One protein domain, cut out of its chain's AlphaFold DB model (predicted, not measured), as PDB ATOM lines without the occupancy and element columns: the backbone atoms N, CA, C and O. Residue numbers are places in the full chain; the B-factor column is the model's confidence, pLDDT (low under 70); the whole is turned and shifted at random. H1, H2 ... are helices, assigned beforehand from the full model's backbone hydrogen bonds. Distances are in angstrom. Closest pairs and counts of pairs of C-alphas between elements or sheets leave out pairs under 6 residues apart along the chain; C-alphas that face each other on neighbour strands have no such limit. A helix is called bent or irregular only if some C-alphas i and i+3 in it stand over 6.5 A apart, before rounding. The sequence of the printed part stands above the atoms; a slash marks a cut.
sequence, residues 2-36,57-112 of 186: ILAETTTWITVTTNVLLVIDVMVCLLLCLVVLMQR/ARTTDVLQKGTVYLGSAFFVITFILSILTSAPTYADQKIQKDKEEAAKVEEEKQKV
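What this domain is: This is residues 2 to 36 and 57 to 112 of the 186 residues of the protein "Protein-export membrane protein SecG" of Rubritalea squalenifaciens DSM 18772 (UniProt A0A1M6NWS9). One very long helix, H2, bent partway along, makes the longest axis, and a second long helix, H1, crosses beside its first arm, H2a, at a shallow tilt, with few contacts. The second arm, H2b, runs on past this pair and touches no helix; residues 87 to 112 stick out, as do residues 2 to 13 of H1 and 57 to 66 of H2. The printed part has 91 residues with two named helices, H1 then H2, and no named strand: all helix. It is extended, with a radius of gyration of the C-alphas of 22.0 A, and spans 80 by 33 by 18 A.

How they stand to each other: Start with H2, residues 57 to 112, by its hydrogen bonds assigned as one helix but bent: C-alphas 85 and 88 are 6.7 A apart. Its arms are H2a, residues 57 to 85, and H2b, residues 88 to 112, at a shallow tilt of 33 degrees, only just short of steep. Now look at H1, residues 2 to 34: it touches H2a, the closest C-alphas being those of Val 32 and Gly 71, 7.3 A apart. The two run opposite ways at a shallow tilt of 27 degrees. H1 and H2b are apart. Every O i to N i+4 pair is within hydrogen-bond range in H1 and H2a, and 20 of 21 in H2b.

Where its parts are: Find C-alpha 57 at (214.323, 154.997, 199.673); from there H2a runs 41.1 A to Thr 85. H2b runs 37.8 A from Pro 88 to C-alpha 112 at (209.627, 187.888, 126.264). H1 runs 47.8 A from C-alpha 2 at (180.409, 179.012, 154.337) to Met 34.

The domain as a whole: The two C-alphas farthest apart, those of Ala 57 and Val 112, are 80.6 A apart. Residues 37 to 56 are not printed; across this cut, on the link from H1 to H2, C-alphas 36 and 57 are 19.2 A apart. The mean pLDDT of the printed part is 72.8; 32 residues are under 70, among them 84 to 95 and 105 to 112.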
ATOM      1  N   ILE A   2     180.367 179.842 153.111       76.25
ATOM      2  CA  ILE A   2     180.409 179.012 154.337       76.25
ATOM      3  C   ILE A   2     181.688 178.160 154.473       76.25
ATOM      4  O   ILE A   2     182.267 178.100 155.550       76.25
ATOM      5  N   LEU A   3     182.186 177.563 153.379       72.69
ATOM      6  CA  LEU A   3     183.431 176.776 153.412       72.69
ATOM      7  C   LEU A   3     184.681 177.626 153.713       72.69
ATOM      8  O   LEU A   3     185.566 177.182 154.438       72.69
ATOM      9  N   ALA A   4     184.738 178.862 153.204       75.50
ATOM     10  CA  ALA A   4     185.864 179.769 153.440       75.50
ATOM     11  C   ALA A   4     185.880 180.280 154.889       75.50
ATOM     12  O   ALA A   4     186.941 180.371 155.507       75.50
ATOM     13  N   GLU A   5     184.701 180.542 155.456       84.50
ATOM     14  CA  GLU A   5     184.571 180.873 156.874       84.50
ATOM     15  C   GLU A   5     185.047 179.700 157.736       84.50
ATOM     16  O   GLU A   5     185.917 179.896 158.581       84.50
ATOM     17  N   THR A   6     184.594 178.467 157.478       82.31
ATOM     18  CA  THR A   6     185.007 177.295 158.272       82.31
ATOM     19  C   THR A   6     186.509 177.021 158.222       82.31
ATOM     20  O   THR A   6     187.099 176.726 159.258       82.31
ATOM     21  N   THR A   7     187.155 177.174 157.062       80.44
ATOM     22  CA  THR A   7     188.613 177.014 156.956       80.44
ATOM     23  C   THR A   7     189.345 178.067 157.779       80.44
ATOM     24  O   THR A   7     190.282 177.735 158.497       80.44
ATOM     25  N   THR A   8     188.870 179.316 157.755       84.81
ATOM     26  CA  THR A   8     189.468 180.405 158.538       84.81
ATOM     27  C   THR A   8     189.381 180.116 160.041       84.81
ATOM     28  O   THR A   8     190.375 180.257 160.749       84.81
ATOM     29  N   TRP A   9     188.237 179.623 160.529       83.62
ATOM     30  CA  TRP A   9     188.070 179.223 161.933       83.62
ATOM     31  C   TRP A   9     188.990 178.063 162.341       83.62
ATOM     32  O   TRP A   9     189.575 178.093 163.427       83.62
ATOM     33  N   ILE A  10     189.160 177.062 161.472       82.50
ATOM     34  CA  ILE A  10     190.033 175.906 161.727       82.50
ATOM     35  C   ILE A  10     191.503 176.343 161.779       82.50
ATOM     36  O   ILE A  10     192.191 176.029 162.746       82.50
ATOM     37  N   THR A  11     191.976 177.132 160.807       82.12
ATOM     38  CA  THR A  11     193.360 177.637 160.775       82.12
ATOM     39  C   THR A  11     193.673 178.530 161.974       82.12
ATOM     40  O   THR A  11     194.736 178.398 162.581       82.12
ATOM     41  N   VAL A  12     192.743 179.412 162.355       85.25
ATOM     42  CA  VAL A  12     192.895 180.255 163.550       85.25
ATOM     43  C   VAL A  12     193.009 179.392 164.806       85.25
ATOM     44  O   VAL A  12     193.903 179.623 165.617       85.25
ATOM     45  N   THR A  13     192.172 178.360 164.946       85.12
ATOM     46  CA  THR A  13     192.217 177.445 166.100       85.12
ATOM     47  C   THR A  13     193.542 176.683 166.158       85.12
ATOM     48  O   THR A  13     194.157 176.619 167.219       85.12
ATOM     49  N   THR A  14     194.037 176.181 165.023       82.06
ATOM     50  CA  THR A  14     195.332 175.487 164.931       82.06
ATOM     51  C   THR A  14     196.505 176.387 165.315       82.06
ATOM     52  O   THR A  14     197.354 175.978 166.103       82.06
ATOM     53  N   ASN A  15     196.544 177.627 164.820       83.56
ATOM     54  CA  ASN A  15     197.608 178.573 165.164       83.56
ATOM     55  C   ASN A  15     197.594 178.935 166.655       83.56
ATOM     56  O   ASN A  15     198.647 178.985 167.284       83.56
ATOM     57  N   VAL A  16     196.409 179.150 167.235       86.31
ATOM     58  CA  VAL A  16     196.268 179.430 168.673       86.31
ATOM     59  C   VAL A  16     196.709 178.227 169.511       86.31
ATOM     60  O   VAL A  16     197.449 178.407 170.475       86.31
ATOM     61  N   LEU A  17     196.328 177.006 169.120       82.44
ATOM     62  CA  LEU A  17     196.781 175.767 169.761       82.44
ATOM     63  C   LEU A  17     198.308 175.618 169.697       82.44
ATOM     64  O   LEU A  17     198.910 175.296 170.715       82.44
ATOM     65  N   LEU A  18     198.941 175.915 168.554       83.12
ATOM     66  CA  LEU A  18     200.400 175.858 168.391       83.12
ATOM     67  C   LEU A  18     201.129 176.866 169.283       83.12
ATOM     68  O   LEU A  18     202.106 176.523 169.941       83.12
ATOM     69  N   VAL A  19     200.659 178.114 169.322       84.81
ATOM     70  CA  VAL A  19     201.274 179.165 170.150       84.81
ATOM     71  C   VAL A  19     201.156 178.821 171.635       84.81
ATOM     72  O   VAL A  19     202.115 178.995 172.390       84.81
ATOM     73  N   ILE A  20     199.996 178.310 172.056       84.31
ATOM     74  CA  ILE A  20     199.776 177.861 173.432       84.31
ATOM     75  C   ILE A  20     200.651 176.643 173.747       84.31
ATOM     76  O   ILE A  20     201.274 176.625 174.804       84.31
ATOM     77  N   ASP A  21     200.760 175.668 172.843       81.81
ATOM     78  CA  ASP A  21     201.615 174.488 173.021       81.81
ATOM     79  C   ASP A  21     203.090 174.871 173.178       81.81
ATOM     80  O   ASP A  21     203.737 174.428 174.122       81.81
ATOM     81  N   VAL A  22     203.601 175.787 172.350       83.38
ATOM     82  CA  VAL A  22     204.975 176.298 172.478       83.38
ATOM     83  C   VAL A  22     205.189 176.981 173.832       83.38
ATOM     84  O   VAL A  22     206.207 176.733 174.478       83.38
ATOM     85  N   MET A  23     204.234 177.792 174.304       83.25
ATOM     86  CA  MET A  23     204.300 178.414 175.636       83.25
ATOM     87  C   MET A  23     204.284 177.380 176.768       83.25
ATOM     88  O   MET A  23     205.056 177.494 177.722       83.25
ATOM     89  N   VAL A  24     203.431 176.360 176.661       79.94
ATOM     90  CA  VAL A  24     203.346 175.254 177.623       79.94
ATOM     91  C   VAL A  24     204.640 174.440 177.611       79.94
ATOM     92  O   VAL A  24     205.170 174.149 178.677       79.94
ATOM     93  N   CYS A  25     205.199 174.149 176.437       79.50
ATOM     94  CA  CYS A  25     206.460 173.436 176.255       79.50
ATOM     95  C   CYS A  25     207.633 174.198 176.895       79.50
ATOM     96  O   CYS A  25     208.414 173.614 177.644       79.50
ATOM     97  N   LEU A  26     207.699 175.522 176.711       78.50
ATOM     98  CA  LEU A  26     208.696 176.390 177.352       78.50
ATOM     99  C   LEU A  26     208.565 176.395 178.883       78.50
ATOM    100  O   LEU A  26     209.565 176.261 179.595       78.50
ATOM    101  N   LEU A  27     207.335 176.503 179.398       76.19
ATOM    102  CA  LEU A  27     207.048 176.411 180.832       76.19
ATOM    103  C   LEU A  27     207.430 175.043 181.403       76.19
ATOM    104  O   LEU A  27     207.962 174.968 182.507       76.19
ATOM    105  N   LEU A  28     207.209 173.964 180.654       69.38
ATOM    106  CA  LEU A  28     207.513 172.614 181.107       69.38
ATOM    107  C   LEU A  28     209.005 172.293 181.027       69.38
ATOM    108  O   LEU A  28     209.528 171.683 181.953       69.38
ATOM    109  N   CYS A  29     209.728 172.802 180.025       73.12
ATOM    110  CA  CYS A  29     211.189 172.814 180.035       73.12
ATOM    111  C   CYS A  29     211.725 173.548 181.270       73.12
ATOM    112  O   CYS A  29     212.644 173.049 181.913       73.12
ATOM    113  N   LEU A  30     211.135 174.684 181.661       70.19
ATOM    114  CA  LEU A  30     211.503 175.372 182.904       70.19
ATOM    115  C   LEU A  30     211.203 174.534 184.151       70.19
ATOM    116  O   LEU A  30     212.045 174.471 185.043       70.19
ATOM    117  N   VAL A  31     210.054 173.854 184.217       68.12
ATOM    118  CA  VAL A  31     209.716 172.945 185.328       68.12
ATOM    119  C   VAL A  31     210.694 171.768 185.396       68.12
ATOM    120  O   VAL A  31     211.186 171.465 186.479       68.12
ATOM    121  N   VAL A  32     211.043 171.159 184.261       73.56
ATOM    122  CA  VAL A  32     212.014 170.055 184.165       73.56
ATOM    123  C   VAL A  32     213.434 170.525 184.500       73.56
ATOM    124  O   VAL A  32     214.185 169.807 185.148       73.56
ATOM    125  N   LEU A  33     213.816 171.752 184.136       70.75
ATOM    126  CA  LEU A  33     215.117 172.322 184.508       70.75
ATOM    127  C   LEU A  33     215.165 172.804 185.964       70.75
ATOM    128  O   LEU A  33     216.244 172.842 186.556       70.75
ATOM    129  N   MET A  34     214.025 173.185 186.548       66.25
ATOM    130  CA  MET A  34     213.897 173.558 187.960       66.25
ATOM    131  C   MET A  34     213.835 172.327 188.865       66.25
ATOM    132  O   MET A  34     214.410 172.339 189.958       66.25
ATOM    133  N   GLN A  35     213.304 171.222 188.343       60.47
ATOM    134  CA  GLN A  35     213.694 169.865 188.713       60.47
ATOM    135  C   GLN A  35     215.111 169.577 188.205       60.47
ATOM    136  O   GLN A  35     215.358 168.531 187.605       60.47
ATOM    137  N   ARG A  36     216.069 170.494 188.455       52.25
ATOM    138  CA  ARG A  36     217.496 170.178 188.375       52.25
ATOM    139  C   ARG A  36     217.616 168.759 188.921       52.25
ATOM    140  O   ARG A  36     217.066 168.539 190.011       52.25
ATOM    141  N   ALA A  57     214.142 155.210 201.111       61.72
ATOM    142  CA  ALA A  57     214.323 154.997 199.673       61.72
ATOM    143  C   ALA A  57     213.004 154.669 198.976       61.72
ATOM    144  O   ALA A  57     212.781 155.165 197.882       61.72
ATOM    145  N   ARG A  58     212.084 153.918 199.602       61.09
ATOM    146  CA  ARG A  58     210.755 153.667 199.014       61.09
ATOM    147  C   ARG A  58     209.993 154.967 198.780       61.09
ATOM    148  O   ARG A  58     209.421 155.111 197.710       61.09
ATOM    149  N   THR A  59     210.008 155.904 199.729       64.88
ATOM    150  CA  THR A  59     209.281 157.183 199.615       64.88
ATOM    151  C   THR A  59     209.916 158.105 198.571       64.88
ATOM    152  O   THR A  59     209.214 158.665 197.729       64.88
ATOM    153  N   THR A  60     211.245 158.209 198.565       66.94
ATOM    154  CA  THR A  60     211.988 158.986 197.563       66.94
ATOM    155  C   THR A  60     211.807 158.411 196.159       66.94
ATOM    156  O   THR A  60     211.563 159.159 195.219       66.94
ATOM    157  N   ASP A  61     211.809 157.086 196.017       68.44
ATOM    158  CA  ASP A  61     211.669 156.394 194.736       68.44
ATOM    159  C   ASP A  61     210.255 156.560 194.139       68.44
ATOM    160  O   ASP A  61     210.127 156.718 192.927       68.44
ATOM    161  N   VAL A  62     209.179 156.648 194.944       70.06
ATOM    162  CA  VAL A  62     207.843 157.001 194.403       70.06
ATOM    163  C   VAL A  62     207.745 158.460 193.963       70.06
ATOM    164  O   VAL A  62     207.113 158.726 192.942       70.06
ATOM    165  N   LEU A  63     208.360 159.410 194.678       70.62
ATOM    166  CA  LEU A  63     208.369 160.817 194.247       70.62
ATOM    167  C   LEU A  63     209.237 161.015 192.993       70.62
ATOM    168  O   LEU A  63     208.875 161.779 192.091       70.62
ATOM    169  N   GLN A  64     210.344 160.281 192.900       70.19
ATOM    170  CA  GLN A  64     211.252 160.291 191.757       70.19
ATOM    171  C   GLN A  64     210.602 159.644 190.532       70.19
ATOM    172  O   GLN A  64     210.542 160.260 189.468       70.19
ATOM    173  N   LYS A  65     209.991 158.463 190.691       67.75
ATOM    174  CA  LYS A  65     209.190 157.817 189.640       67.75
ATOM    175  C   LYS A  65     207.966 158.635 189.259       67.75
ATOM    176  O   LYS A  65     207.639 158.682 188.081       67.75
ATOM    177  N   GLY A  66     207.323 159.316 190.207       76.50
ATOM    178  CA  GLY A  66     206.215 160.227 189.931       76.50
ATOM    179  C   GLY A  66     206.649 161.372 189.022       76.50
ATOM    180  O   GLY A  66     205.996 161.648 188.025       76.50
ATOM    181  N   THR A  67     207.803 161.973 189.296       77.69
ATOM    182  CA  THR A  67     208.350 163.061 188.477       77.69
ATOM    183  C   THR A  67     208.755 162.583 187.079       77.69
ATOM    184  O   THR A  67     208.417 163.228 186.088       77.69
ATOM    185  N   VAL A  68     209.394 161.413 186.976       74.44
ATOM    186  CA  VAL A  68     209.732 160.779 185.688       74.44
ATOM    187  C   VAL A  68     208.471 160.397 184.907       74.44
ATOM    188  O   VAL A  68     208.414 160.585 183.693       74.44
ATOM    189  N   TYR A  69     207.431 159.908 185.584       77.19
ATOM    190  CA  TYR A  69     206.151 159.576 184.967       77.19
ATOM    191  C   TYR A  69     205.411 160.830 184.489       77.19
ATOM    192  O   TYR A  69     204.951 160.860 183.355       77.19
ATOM    193  N   LEU A  70     205.359 161.896 185.295       71.31
ATOM    194  CA  LEU A  70     204.761 163.173 184.897       71.31
ATOM    195  C   LEU A  70     205.527 163.821 183.732       71.31
ATOM    196  O   LEU A  70     204.902 164.307 182.793       71.31
ATOM    197  N   GLY A  71     206.862 163.795 183.762       75.44
ATOM    198  CA  GLY A  71     207.702 164.329 182.686       75.44
ATOM    199  C   GLY A  71     207.582 163.531 181.387       75.44
ATOM    200  O   GLY A  71     207.422 164.114 180.316       75.44
ATOM    201  N   SER A  72     207.599 162.198 181.468       74.88
ATOM    202  CA  SER A  72     207.430 161.327 180.296       74.88
ATOM    203  C   SER A  72     206.014 161.382 179.723       74.88
ATOM    204  O   SER A  72     205.867 161.519 178.512       74.88
ATOM    205  N   ALA A  73     204.973 161.358 180.561       77.06
ATOM    206  CA  ALA A  73     203.588 161.517 180.119       77.06
ATOM    207  C   ALA A  73     203.379 162.865 179.420       77.06
ATOM    208  O   ALA A  73     202.766 162.912 178.356       77.06
ATOM    209  N   PHE A  74     203.946 163.943 179.967       75.44
ATOM    210  CA  PHE A  74     203.911 165.252 179.324       75.44
ATOM    211  C   PHE A  74     204.594 165.236 177.949       75.44
ATOM    212  O   PHE A  74     203.994 165.662 176.966       75.44
ATOM    213  N   PHE A  75     205.809 164.683 177.858       76.44
ATOM    214  CA  PHE A  75     206.542 164.585 176.593       76.44
ATOM    215  C   PHE A  75     205.759 163.805 175.530       76.44
ATOM    216  O   PHE A  75     205.675 164.235 174.382       76.44
ATOM    217  N   VAL A  76     205.136 162.687 175.916       80.25
ATOM    218  CA  VAL A  76     204.308 161.871 175.017       80.25
ATOM    219  C   VAL A  76     203.083 162.651 174.533       80.25
ATOM    220  O   VAL A  76     202.793 162.630 173.340       80.25
ATOM    221  N   ILE A  77     202.390 163.375 175.416       76.88
ATOM    222  CA  ILE A  77     201.217 164.184 175.050       76.88
ATOM    223  C   ILE A  77     201.606 165.291 174.061       76.88
ATOM    224  O   ILE A  77     200.954 165.423 173.026       76.88
ATOM    225  N   THR A  78     202.691 166.029 174.320       75.94
ATOM    226  CA  THR A  78     203.201 167.071 173.409       75.94
ATOM    227  C   THR A  78     203.665 166.485 172.077       75.94
ATOM    228  O   THR A  78     203.395 167.054 171.024       75.94
ATOM    229  N   PHE A  79     204.316 165.320 172.079       80.31
ATOM    230  CA  PHE A  79     204.757 164.664 170.849       80.31
ATOM    231  C   PHE A  79     203.578 164.208 169.979       80.31
ATOM    232  O   PHE A  79     203.581 164.421 168.767       80.31
ATOM    233  N   ILE A  80     202.535 163.646 170.598       80.75
ATOM    234  CA  ILE A  80     201.294 163.275 169.905       80.75
ATOM    235  C   ILE A  80     200.625 164.521 169.316       80.75
ATOM    236  O   ILE A  80     200.224 164.495 168.152       80.75
ATOM    237  N   LEU A  81     200.551 165.620 170.076       73.06
ATOM    238  CA  LEU A  81     199.993 166.889 169.601       73.06
ATOM    239  C   LEU A  81     200.811 167.468 168.437       73.06
ATOM    240  O   LEU A  81     200.237 167.889 167.435       73.06
ATOM    241  N   SER A  82     202.141 167.420 168.522       76.25
ATOM    242  CA  SER A  82     203.059 167.870 167.469       76.25
ATOM    243  C   SER A  82     202.900 167.063 166.179       76.25
ATOM    244  O   SER A  82     202.814 167.635 165.093       76.25
ATOM    245  N   ILE A  83     202.754 165.738 166.264       74.00
ATOM    246  CA  ILE A  83     202.486 164.899 165.085       74.00
ATOM    247  C   ILE A  83     201.109 165.211 164.486       74.00
ATOM    248  O   ILE A  83     201.008 165.393 163.273       74.00
ATOM    249  N   LEU A  84     200.065 165.335 165.313       69.88
ATOM    250  CA  LEU A  84     198.714 165.671 164.842       69.88
ATOM    251  C   LEU A  84     198.665 167.043 164.154       69.88
ATOM    252  O   LEU A  84     197.915 167.234 163.200       69.88
ATOM    253  N   THR A  85     199.483 167.980 164.631       68.31
ATOM    254  CA  THR A  85     199.505 169.366 164.152       68.31
ATOM    255  C   THR A  85     200.532 169.595 163.033       68.31
ATOM    256  O   THR A  85     200.389 170.547 162.274       68.31
ATOM    257  N   SER A  86     201.532 168.718 162.862       60.00
ATOM    258  CA  SER A  86     202.539 168.816 161.783       60.00
ATOM    259  C   SER A  86     202.138 168.121 160.479       60.00
ATOM    260  O   SER A  86     202.640 168.493 159.416       60.00
ATOM    261  N   ALA A  87     201.204 167.164 160.523       61.03
ATOM    262  CA  ALA A  87     200.680 166.492 159.334       61.03
ATOM    263  C   ALA A  87     200.135 167.447 158.236       61.03
ATOM    264  O   ALA A  87     200.417 167.195 157.062       61.03
ATOM    265  N   PRO A  88     199.423 168.554 158.541       61.66
ATOM    266  CA  PRO A  88     198.994 169.501 157.506       61.66
ATOM    267  C   PRO A  88     200.115 170.422 156.980       61.66
ATOM    268  O   PRO A  88     200.011 170.922 155.862       61.66
ATOM    269  N   THR A  89     201.208 170.624 157.723       59.47
ATOM    270  CA  THR A  89     202.244 171.623 157.386       59.47
ATOM    271  C   THR A  89     203.129 171.206 156.202       59.47
ATOM    272  O   THR A  89     203.588 172.057 155.439       59.47
ATOM    273  N   TYR A  90     203.336 169.904 155.986       57.25
ATOM    274  CA  TYR A  90     204.118 169.410 154.842       57.25
ATOM    275  C   TYR A  90     203.390 169.555 153.499       57.25
ATOM    276  O   TYR A  90     204.029 169.796 152.474       57.25
ATOM    277  N   ALA A  91     202.059 169.437 153.497       59.62
ATOM    278  CA  ALA A  91     201.255 169.672 152.301       59.62
ATOM    279  C   ALA A  91     201.238 171.164 151.930       59.62
ATOM    280  O   ALA A  91     201.350 171.507 150.754       59.62
ATOM    281  N   ASP A  92     201.185 172.044 152.932       63.00
ATOM    282  CA  ASP A  92     201.169 173.496 152.735       63.00
ATOM    283  C   ASP A  92     202.506 174.029 152.179       63.00
ATOM    284  O   ASP A  92     202.513 174.839 151.253       63.00
ATOM    285  N   GLN A  93     203.650 173.493 152.634       66.50
ATOM    286  CA  GLN A  93     204.966 173.850 152.077       66.50
ATOM    287  C   GLN A  93     205.118 173.499 150.594       66.50
ATOM    288  O   GLN A  93     205.732 174.255 149.840       66.50
ATOM    289  N   LYS A  94     204.564 172.360 150.162       67.88
ATOM    290  CA  LYS A  94     204.614 171.958 148.752       67.88
ATOM    291  C   LYS A  94     203.779 172.904 147.890       67.88
ATOM    292  O   LYS A  94     204.256 173.369 146.865       67.88
ATOM    293  N   ILE A  95     202.596 173.283 148.371       69.00
ATOM    294  CA  ILE A  95     201.715 174.229 147.676       69.00
ATOM    295  C   ILE A  95     202.314 175.643 147.626       69.00
ATOM    296  O   ILE A  95     202.164 176.321 146.613       69.00
ATOM    297  N   GLN A  96     203.026 176.096 148.663       71.56
ATOM    298  CA  GLN A  96     203.719 177.391 148.634       71.56
ATOM    299  C   GLN A  96     204.897 177.395 147.654       71.56
ATOM    300  O   GLN A  96     205.025 178.339 146.875       71.56
ATOM    301  N   LYS A  97     205.693 176.319 147.621       74.38
ATOM    302  CA  LYS A  97     206.801 176.172 146.669       74.38
ATOM    303  C   LYS A  97     206.306 176.114 145.219       74.38
ATOM    304  O   LYS A  97     206.814 176.845 144.374       74.38
ATOM    305  N   ASP A  98     205.273 175.318 144.954       73.44
ATOM    306  CA  ASP A  98     204.701 175.170 143.613       73.44
ATOM    307  C   ASP A  98     204.029 176.486 143.140       73.44
ATOM    308  O   ASP A  98     204.043 176.814 141.953       73.44
ATOM    309  N   LYS A  99     203.488 177.292 144.068       73.12
ATOM    310  CA  LYS A  99     202.897 178.612 143.783       73.12
ATOM    311  C   LYS A  99     203.946 179.701 143.522       73.12
ATOM    312  O   LYS A  99     203.711 180.572 142.687       73.12
ATOM    313  N   GLU A 100     205.084 179.657 144.210       71.69
ATOM    314  CA  GLU A 100     206.216 180.561 143.973       71.69
ATOM    315  C   GLU A 100     206.899 180.262 142.625       71.69
ATOM    316  O   GLU A 100     207.243 181.181 141.882       71.69
ATOM    317  N   GLU A 101     207.001 178.983 142.251       70.38
ATOM    318  CA  GLU A 101     207.553 178.547 140.963       70.38
ATOM    319  C   GLU A 101     206.630 178.920 139.784       70.38
ATOM    320  O   GLU A 101     207.102 179.417 138.761       70.38
ATOM    321  N   ALA A 102     205.307 178.808 139.954       67.12
ATOM    322  CA  ALA A 102     204.328 179.240 138.951       67.12
ATOM    323  C   ALA A 102     204.317 180.766 138.726       67.12
ATOM    324  O   ALA A 102     204.221 181.219 137.586       67.12
ATOM    325  N   ALA A 103     204.482 181.565 139.788       70.12
ATOM    326  CA  ALA A 103     204.559 183.024 139.678       70.12
ATOM    327  C   ALA A 103     205.815 183.492 138.914       70.12
ATOM    328  O   ALA A 103     205.775 184.489 138.191       70.12
ATOM    329  N   LYS A 104     206.919 182.745 139.023       72.44
ATOM    330  CA  LYS A 104     208.198 183.064 138.373       72.44
ATOM    331  C   LYS A 104     208.191 182.778 136.865       72.44
ATOM    332  O   LYS A 104     208.829 183.501 136.104       72.44
ATOM    333  N   VAL A 105     207.436 181.767 136.428       69.88
ATOM    334  CA  VAL A 105     207.270 181.402 135.006       69.88
ATOM    335  C   VAL A 105     206.367 182.396 134.264       69.88
ATOM    336  O   VAL A 105     206.575 182.679 133.082       69.88
ATOM    337  N   GLU A 106     205.379 182.972 134.950       68.12
ATOM    338  CA  GLU A 106     204.460 183.948 134.355       68.12
ATOM    339  C   GLU A 106     205.120 185.325 134.149       68.12
ATOM    340  O   GLU A 106     204.877 185.985 133.134       68.12
ATOM    341  N   GLU A 107     206.055 185.710 135.029       65.25
ATOM    342  CA  GLU A 107     206.841 186.945 134.897       65.25
ATOM    343  C   GLU A 107     207.842 186.897 133.720       65.25
ATOM    344  O   GLU A 107     208.055 187.907 133.042       65.25
ATOM    345  N   GLU A 108     208.428 185.732 133.414       65.06
ATOM    346  CA  GLU A 108     209.308 185.573 132.242       65.06
ATOM    347  C   GLU A 108     208.541 185.645 130.918       65.06
ATOM    348  O   GLU A 108     208.989 186.301 129.973       65.06
ATOM    349  N   LYS A 109     207.343 185.055 130.844       65.69
ATOM    350  CA  LYS A 109     206.525 185.076 129.622       65.69
ATOM    351  C   LYS A 109     206.122 186.501 129.215       65.69
ATOM    352  O   LYS A 109     206.050 186.801 128.023       65.69
ATOM    353  N   GLN A 110     205.903 187.393 130.182       61.41
ATOM    354  CA  GLN A 110     205.556 188.793 129.922       61.41
ATOM    355  C   GLN A 110     206.758 189.631 129.448       61.41
ATOM    356  O   GLN A 110     206.594 190.511 128.601       61.41
ATOM    357  N   LYS A 111     207.977 189.327 129.914       60.28
ATOM    358  CA  LYS A 111     209.210 190.008 129.469       60.28
ATOM    359  C   LYS A 111     209.618 189.619 128.043       60.28
ATOM    360  O   LYS A 111     210.122 190.463 127.306       60.28
ATOM    361  N   VAL A 112     209.340 188.382 127.626       61.47
ATOM    362  CA  VAL A 112     209.627 187.888 126.264       61.47
ATOM    363  C   VAL A 112     208.694 188.503 125.210       61.47
ATOM    364  O   VAL A 112     209.117 188.746 124.082       61.47
TER     365      VAL A 112